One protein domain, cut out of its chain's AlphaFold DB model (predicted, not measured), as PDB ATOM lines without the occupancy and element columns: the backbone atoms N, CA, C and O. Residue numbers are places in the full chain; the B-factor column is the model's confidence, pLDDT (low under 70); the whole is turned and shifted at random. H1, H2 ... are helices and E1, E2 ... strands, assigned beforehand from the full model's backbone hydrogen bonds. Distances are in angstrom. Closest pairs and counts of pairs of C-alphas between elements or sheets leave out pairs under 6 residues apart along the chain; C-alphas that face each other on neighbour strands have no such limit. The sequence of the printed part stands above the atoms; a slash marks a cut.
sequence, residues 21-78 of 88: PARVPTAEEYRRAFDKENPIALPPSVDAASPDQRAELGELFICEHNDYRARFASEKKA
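AT A GLANCE: This is residues 21 to 78 of the 88 residues of an uncharacterized protein of Acidobacteria bacterium (UniProt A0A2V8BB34). With little regular structure, this is a flat, loop-rich shape: a two-strand hairpin, E1 and E2, with short helix H2 at its open end, and helix H1 far off across the domain. Residues 21 to 26 lead out to H1, and the long loop 34 to 50 leads back to H2. The 58 printed residues run H1, H2, E1, E2, an antiparallel sheet E1 - E2, class mixed, with 23 residues in named elements. It is only just compact, close to loose, with a radius of gyration of the C-alphas of 12.3 A and spans of 38 by 28 by 13 A.

IN THESE COORDINATES: H1, residues 27 to 33, begins at C-alpha 27 (221.317, 199.461, 181.898). H2 is residues 51 to 57. E1, residues 59 to 63, is 13.5 A long; E2, residues 69 to 72, ends at C-alpha 72 (199.627, 202.271, 185.761).

HOW THE PARTS SIT: Hairpin E1 and E2 is antiparallel at 146 degrees; N 61 and O 70 are 2.8 A apart, within hydrogen-bond range. The closest C-alphas of H2 and E2, Leu 57 and Arg 71, are 6.7 A apart. H1 is apart from H2, E1 and E2. In H1 and H2 every O i to N i+4 pair is within hydrogen-bond range.

THE WHOLE: The farthest C-alphas, Glu 37 and Ala 78, are 39.4 A apart. The printed part has no cut; link H1 to H2 is long. Residues 74 to 78 have pLDDT under 70.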
ATOM      1  N   PRO A  21     204.270 207.701 178.655       86.06
ATOM      2  CA  PRO A  21     205.123 206.778 179.390       86.06
ATOM      3  C   PRO A  21     206.494 207.417 179.640       86.06
ATOM      4  O   PRO A  21     207.099 208.009 178.744       86.06
ATOM      5  N   ALA A  22     206.974 207.301 180.875       87.69
ATOM      6  CA  ALA A  22     208.309 207.711 181.269       87.69
ATOM      7  C   ALA A  22     209.350 206.918 180.482       87.69
ATOM      8  O   ALA A  22     209.186 205.720 180.225       87.69
ATOM      9  N   ARG A  23     210.472 207.558 180.152       88.56
ATOM     10  CA  ARG A  23     211.578 206.839 179.524       88.56
ATOM     11  C   ARG A  23     212.171 205.858 180.537       88.56
ATOM     12  O   ARG A  23     212.500 206.219 181.663       88.56
ATOM     13  N   VAL A  24     212.365 204.614 180.128       86.31
ATOM     14  CA  VAL A  24     213.123 203.645 180.922       86.31
ATOM     15  C   VAL A  24     214.621 203.929 180.738       86.31
ATOM     16  O   VAL A  24     215.078 203.974 179.592       86.31
ATOM     17  N   PRO A  25     215.395 204.145 181.820       85.50
ATOM     18  CA  PRO A  25     216.838 204.316 181.712       85.50
ATOM     19  C   PRO A  25     217.477 203.030 181.183       85.50
ATOM     20  O   PRO A  25     217.035 201.918 181.497       85.50
ATOM     21  N   THR A  26     218.522 203.183 180.376       87.38
ATOM     22  CA  THR A  26     219.324 202.050 179.905       87.38
ATOM     23  C   THR A  26     220.079 201.401 181.067       87.38
ATOM     24  O   THR A  26     220.260 201.999 182.129       87.38
ATOM     25  N   ALA A  27     220.552 200.168 180.872       85.12
ATOM     26  CA  ALA A  27     221.317 199.461 181.898       85.12
ATOM     27  C   ALA A  27     222.592 200.223 182.310       85.12
ATOM     28  O   ALA A  27     222.963 200.198 183.480       85.12
ATOM     29  N   GLU A  28     223.241 200.921 181.375       86.62
ATOM     30  CA  GLU A  28     224.418 201.747 181.662       86.62
ATOM     31  C   GLU A  28     224.068 203.015 182.447       86.62
ATOM     32  O   GLU A  28     224.740 203.314 183.431       86.62
ATOM     33  N   GLU A  29     223.005 203.734 182.065       86.88
ATOM     34  CA  GLU A  29     222.520 204.906 182.813       86.88
ATOM     35  C   GLU A  29     222.116 204.522 184.239       86.88
ATOM     36  O   GLU A  29     222.487 205.203 185.189       86.88
ATOM     37  N   TYR A  30     221.417 203.394 184.399       86.25
ATOM     38  CA  TYR A  30     221.053 202.876 185.712       86.25
ATOM     39  C   TYR A  30     222.301 202.519 186.529       86.25
ATOM     40  O   TYR A  30     222.438 202.964 187.661       86.25
ATOM     41  N   ARG A  31     223.266 201.783 185.960       86.00
ATOM     42  CA  ARG A  31     224.522 201.463 186.662       86.00
ATOM     43  C   ARG A  31     225.255 202.716 187.133       86.00
ATOM     44  O   ARG A  31     225.657 202.757 188.283       86.00
ATOM     45  N   ARG A  32     225.375 203.733 186.275       87.81
ATOM     46  CA  ARG A  32     226.026 205.008 186.612       87.81
ATOM     47  C   ARG A  32     225.267 205.800 187.674       87.81
ATOM     48  O   ARG A  32     225.889 206.476 188.479       87.81
ATOM     49  N   ALA A  33     223.941 205.725 187.696       86.94
ATOM     50  CA  ALA A  33     223.138 206.417 188.702       86.94
ATOM     51  C   ALA A  33     223.265 205.814 190.104       86.94
ATOM     52  O   ALA A  33     223.165 206.532 191.096       86.94
ATOM     53  N   PHE A  34     223.501 204.506 190.176       83.56
ATOM     54  CA  PHE A  34     223.686 203.766 191.425       83.56
ATOM     55  C   PHE A  34     225.161 203.451 191.721       83.56
ATOM     56  O   PHE A  34     225.459 202.696 192.651       83.56
ATOM     57  N   ASP A  35     226.082 204.024 190.944       87.62
ATOM     58  CA  ASP A  35     227.515 203.942 191.191       87.62
ATOM     59  C   ASP A  35     227.858 204.735 192.459       87.62
ATOM     60  O   ASP A  35     227.482 205.900 192.603       87.62
ATOM     61  N   LYS A  36     228.531 204.087 193.414       82.94
ATOM     62  CA  LYS A  36     228.849 204.698 194.713       82.94
ATOM     63  C   LYS A  36     230.005 205.692 194.638       82.94
ATOM     64  O   LYS A  36     230.107 206.541 195.520       82.94
ATOM     65  N   GLU A  37     230.878 205.559 193.646       85.25
ATOM     66  CA  GLU A  37     232.072 206.388 193.496       85.25
ATOM     67  C   GLU A  37     231.768 207.645 192.680       85.25
ATOM     68  O   GLU A  37     232.286 208.717 192.992       85.25
ATOM     69  N   ASN A  38     230.897 207.544 191.669       80.31
ATOM     70  CA  ASN A  38     230.474 208.695 190.874       80.31
ATOM     71  C   ASN A  38     229.013 208.578 190.389       80.31
ATOM     72  O   ASN A  38     228.770 208.222 189.230       80.31
ATOM     73  N   PRO A  39     228.030 208.885 191.257       84.12
ATOM     74  CA  PRO A  39     226.621 208.773 190.910       84.12
ATOM     75  C   PRO A  39     226.209 209.853 189.905       84.12
ATOM     76  O   PRO A  39     226.310 211.053 190.169       84.12
ATOM     77  N   ILE A  40     225.671 209.433 188.759       85.56
ATOM     78  CA  ILE A  40     225.109 210.343 187.751       85.56
ATOM     79  C   ILE A  40     223.592 210.420 187.901       85.56
ATOM     80  O   ILE A  40     222.885 209.424 187.765       85.56
ATOM     81  N   ALA A  41     223.072 211.627 188.134       84.38
ATOM     82  CA  ALA A  41     221.639 211.840 188.285       84.38
ATOM     83  C   ALA A  41     220.868 211.447 187.016       84.38
ATOM     84  O   ALA A  41     221.157 211.907 185.909       84.38
ATOM     85  N   LEU A  42     219.842 210.620 187.203       83.38
ATOM     86  CA  LEU A  42     218.877 210.315 186.162       83.38
ATOM     87  C   LEU A  42     217.977 211.537 185.899       83.38
ATOM     88  O   LEU A  42     217.553 212.196 186.851       83.38
ATOM     89  N   PRO A  43     217.654 211.851 184.630       81.38
ATOM     90  CA  PRO A  43     216.767 212.965 184.318       81.38
ATOM     91  C   PRO A  43     215.357 212.756 184.906       81.38
ATOM     92  O   PRO A  43     214.891 211.627 185.043       81.38
ATOM     93  N   PRO A  44     214.616 213.830 185.221       74.62
ATOM     94  CA  PRO A  44     213.307 213.727 185.877       74.62
ATOM     95  C   PRO A  44     212.240 213.025 185.023       74.62
ATOM     96  O   PRO A  44     211.220 212.589 185.554       74.62
ATOM     97  N   SER A  45     212.482 212.903 183.717       80.44
ATOM     98  CA  SER A  45     211.617 212.232 182.749       80.44
ATOM     99  C   SER A  45     211.821 210.715 182.666       80.44
ATOM    100  O   SER A  45     211.146 210.061 181.862       80.44
ATOM    101  N   VAL A  46     212.740 210.142 183.457       85.38
ATOM    102  CA  VAL A  46     212.975 208.696 183.466       85.38
ATOM    103  C   VAL A  46     212.417 207.997 184.697       85.38
ATOM    104  O   VAL A  46     212.372 208.542 185.801       85.38
ATOM    105  N   ASP A  47     212.024 206.741 184.506       86.62
ATOM    106  CA  ASP A  47     211.636 205.869 185.605       86.62
ATOM    107  C   ASP A  47     212.879 205.308 186.311       86.62
ATOM    108  O   ASP A  47     213.467 204.312 185.879       86.62
ATOM    109  N   ALA A  48     213.269 205.966 187.404       81.75
ATOM    110  CA  ALA A  48     214.392 205.574 188.253       81.75
ATOM    111  C   ALA A  48     214.124 204.320 189.110       81.75
ATOM    112  O   ALA A  48     215.027 203.868 189.814       81.75
ATOM    113  N   ALA A  49     212.910 203.758 189.078       83.69
ATOM    114  CA  ALA A  49     212.616 202.533 189.805       83.69
ATOM    115  C   ALA A  49     213.403 201.345 189.236       83.69
ATOM    116  O   ALA A  49     213.619 201.223 188.022       83.69
ATOM    117  N   SER A  50     213.808 200.442 190.128       82.31
ATOM    118  CA  SER A  50     214.485 199.201 189.757       82.31
ATOM    119  C   SER A  50     213.601 198.334 188.849       82.31
ATOM    120  O   SER A  50     212.374 198.447 188.899       82.31
ATOM    121  N   PRO A  51     214.177 197.426 188.039       79.88
ATOM    122  CA  PRO A  51     213.401 196.508 187.206       79.88
ATOM    123  C   PRO A  51     212.297 195.765 187.974       79.88
ATOM    124  O   PRO A  51     211.163 195.730 187.502       79.88
ATOM    125  N   ASP A  52     212.603 195.266 189.176       80.94
ATOM    126  CA  ASP A  52     211.641 194.596 190.060       80.94
ATOM    127  C   ASP A  52     210.525 195.536 190.532       80.94
ATOM    128  O   ASP A  52     209.344 195.208 190.434       80.94
ATOM    129  N   GLN A  53     210.877 196.755 190.949       83.44
ATOM    130  CA  GLN A  53     209.900 197.768 191.357       83.44
ATOM    131  C   GLN A  53     208.978 198.170 190.203       83.44
ATOM    132  O   GLN A  53     207.792 198.375 190.415       83.44
ATOM    133  N   ARG A  54     209.479 198.255 188.966       83.69
ATOM    134  CA  ARG A  54     208.630 198.518 187.791       83.69
ATOM    135  C   ARG A  54     207.712 197.345 187.468       83.69
ATOM    136  O   ARG A  54     206.593 197.554 187.014       83.69
ATOM    137  N   ALA A  55     208.161 196.115 187.705       79.62
ATOM    138  CA  ALA A  55     207.314 194.937 187.559       79.62
ATOM    139  C   ALA A  55     206.209 194.886 188.632       79.62
ATOM    140  O   ALA A  55     205.121 194.364 188.378       79.62
ATOM    141  N   GLU A  56     206.461 195.420 189.826       82.38
ATOM    142  CA  GLU A  56     205.477 195.514 190.904       82.38
ATOM    143  C   GLU A  56     204.513 196.693 190.726       82.38
ATOM    144  O   GLU A  56     203.303 196.487 190.675       82.38
ATOM    145  N   LEU A  57     205.054 197.902 190.582       83.81
ATOM    146  CA  LEU A  57     204.313 199.163 190.558       83.81
ATOM    147  C   LEU A  57     203.700 199.485 189.189       83.81
ATOM    148  O   LEU A  57     202.813 200.333 189.096       83.81
ATOM    149  N   GLY A  58     204.196 198.854 188.125       86.00
ATOM    150  CA  GLY A  58     203.800 199.131 186.754       86.00
ATOM    151  C   GLY A  58     204.564 200.279 186.088       86.00
ATOM    152  O   GLY A  58     205.557 200.807 186.604       86.00
ATOM    153  N   GLU A  59     204.090 200.657 184.904       86.00
ATOM    154  CA  GLU A  59     204.681 201.684 184.048       86.00
ATOM    155  C   GLU A  59     204.394 203.085 184.596       86.00
ATOM    156  O   GLU A  59     203.246 203.451 184.860       86.00
ATOM    157  N   LEU A  60     205.448 203.888 184.754       88.25
ATOM    158  CA  LEU A  60     205.335 205.296 185.116       88.25
ATOM    159  C   LEU A  60     204.934 206.123 183.897       88.25
ATOM    160  O   LEU A  60     205.528 205.993 182.833       88.25
ATOM    161  N   PHE A  61     203.968 207.010 184.074       88.69
ATOM    162  CA  PHE A  61     203.556 208.008 183.105       88.69
ATOM    163  C   PHE A  61     203.736 209.400 183.702       88.69
ATOM    164  O   PHE A  61     203.491 209.623 184.892       88.69
ATOM    165  N   ILE A  62     204.168 210.333 182.862       88.50
ATOM    166  CA  ILE A  62     204.516 211.695 183.246       88.50
ATOM    167  C   ILE A  62     203.754 212.670 182.350       88.50
ATOM    168  O   ILE A  62     203.629 212.464 181.141       88.50
ATOM    169  N   CYS A  63     203.239 213.738 182.949       87.12
ATOM    170  CA  CYS A  63     202.700 214.872 182.218       87.12
ATOM    171  C   CYS A  63     203.821 215.862 181.885       87.12
ATOM    172  O   CYS A  63     204.494 216.354 182.787       87.12
ATOM    173  N   GLU A  64     203.960 216.225 180.611       82.44
ATOM    174  CA  GLU A  64     204.971 217.191 180.147       82.44
ATOM    175  C   GLU A  64     204.699 218.638 180.593       82.44
ATOM    176  O   GLU A  64     205.585 219.479 180.505       82.44
ATOM    177  N   HIS A  65     203.483 218.945 181.060       82.62
ATOM    178  CA  HIS A  65     203.083 220.315 181.400       82.62
ATOM    179  C   HIS A  65     203.242 220.675 182.879       82.62
ATOM    180  O   HIS A  65     203.395 221.849 183.194       82.62
ATOM    181  N   ASN A  66     203.122 219.703 183.785       83.44
ATOM    182  CA  ASN A  66     203.055 219.960 185.232       83.44
ATOM    183  C   ASN A  66     203.784 218.896 186.063       83.44
ATOM    184  O   ASN A  66     203.466 218.728 187.239       83.44
ATOM    185  N   ASP A  67     204.673 218.112 185.443       78.88
ATOM    186  CA  ASP A  67     205.445 217.041 186.092       78.88
ATOM    187  C   ASP A  67     204.598 216.036 186.896       78.88
ATOM    188  O   ASP A  67     205.102 215.320 187.764       78.88
ATOM    189  N   TYR A  68     203.297 215.953 186.605       86.19
ATOM    190  CA  TYR A  68     202.402 215.018 187.264       86.19
ATOM    191  C   TYR A  68     202.822 213.591 186.918       86.19
ATOM    192  O   TYR A  68     203.010 213.266 185.745       86.19
ATOM    193  N   ARG A  69     202.950 212.747 187.940       87.25
ATOM    194  CA  ARG A  69     203.423 211.367 187.833       87.25
ATOM    195  C   ARG A  69     202.334 210.417 188.299       87.25
ATOM    196  O   ARG A  69     201.871 210.523 189.432       87.25
ATOM    197  N   ALA A  70     201.977 209.467 187.449       86.94
ATOM    198  CA  ALA A  70     201.064 208.380 187.780       86.94
ATOM    199  C   ALA A  70     201.667 207.056 187.324       86.94
ATOM    200  O   ALA A  70     202.293 206.990 186.270       86.94
ATOM    201  N   ARG A  71     201.489 205.998 188.113       86.75
ATOM    202  CA  ARG A  71     201.855 204.644 187.697       86.75
ATOM    203  C   ARG A  71     200.604 203.876 187.325       86.75
ATOM    204  O   ARG A  71     199.614 203.923 188.048       86.75
ATOM    205  N   PHE A  72     200.680 203.162 186.214       84.94
ATOM    206  CA  PHE A  72     199.627 202.271 185.761       84.94
ATOM    207  C   PHE A  72     200.165 200.852 185.745       84.94
ATOM    208  O   PHE A  72     201.289 200.625 185.296       84.94
ATOM    209  N   ALA A  73     199.356 199.889 186.183       79.25
ATOM    210  CA  ALA A  73     199.715 198.483 186.073       79.25
ATOM    211  C   ALA A  73     200.143 198.164 184.630       79.25
ATOM    212  O   ALA A  73     199.491 198.569 183.660       79.25
ATOM    213  N   SER A  74     201.280 197.482 184.486       67.38
ATOM    214  CA  SER A  74     201.755 197.017 183.184       67.38
ATOM    215  C   SER A  74     200.739 196.028 182.618       67.38
ATOM    216  O   SER A  74     200.326 195.115 183.331       67.38
ATOM    217  N   GLU A  75     200.379 196.141 181.338       58.91
ATOM    218  CA  GLU A  75     199.434 195.208 180.690       58.91
ATOM    219  C   GLU A  75     199.880 193.738 180.815       58.91
ATOM    220  O   GLU A  75     199.046 192.845 180.904       58.91
ATOM    221  N   LYS A  76     201.189 193.479 180.977       53.31
ATOM    222  CA  LYS A  76     201.741 192.147 181.296       53.31
ATOM    223  C   LYS A  76     201.230 191.519 182.605       53.31
ATOM    224  O   LYS A  76     201.380 190.316 182.771       53.31
ATOM    225  N   LYS A  77     200.672 192.304 183.531       46.28
ATOM    226  CA  LYS A  77     200.058 191.846 184.791       46.28
ATOM    227  C   LYS A  77     198.532 191.975 184.807       46.28
ATOM    228  O   LYS A  77     197.920 191.577 185.790       46.28
ATOM    229  N   ALA A  78     197.914 192.520 183.755       48.41
ATOM    230  CA  ALA A  78     196.460 192.685 183.703       48.41
ATOM    231  C   ALA A  78     195.706 191.340 183.616       48.41
ATOM    232  O   ALA A  78     194.515 191.294 183.908       48.41
TER     233      ALA A  78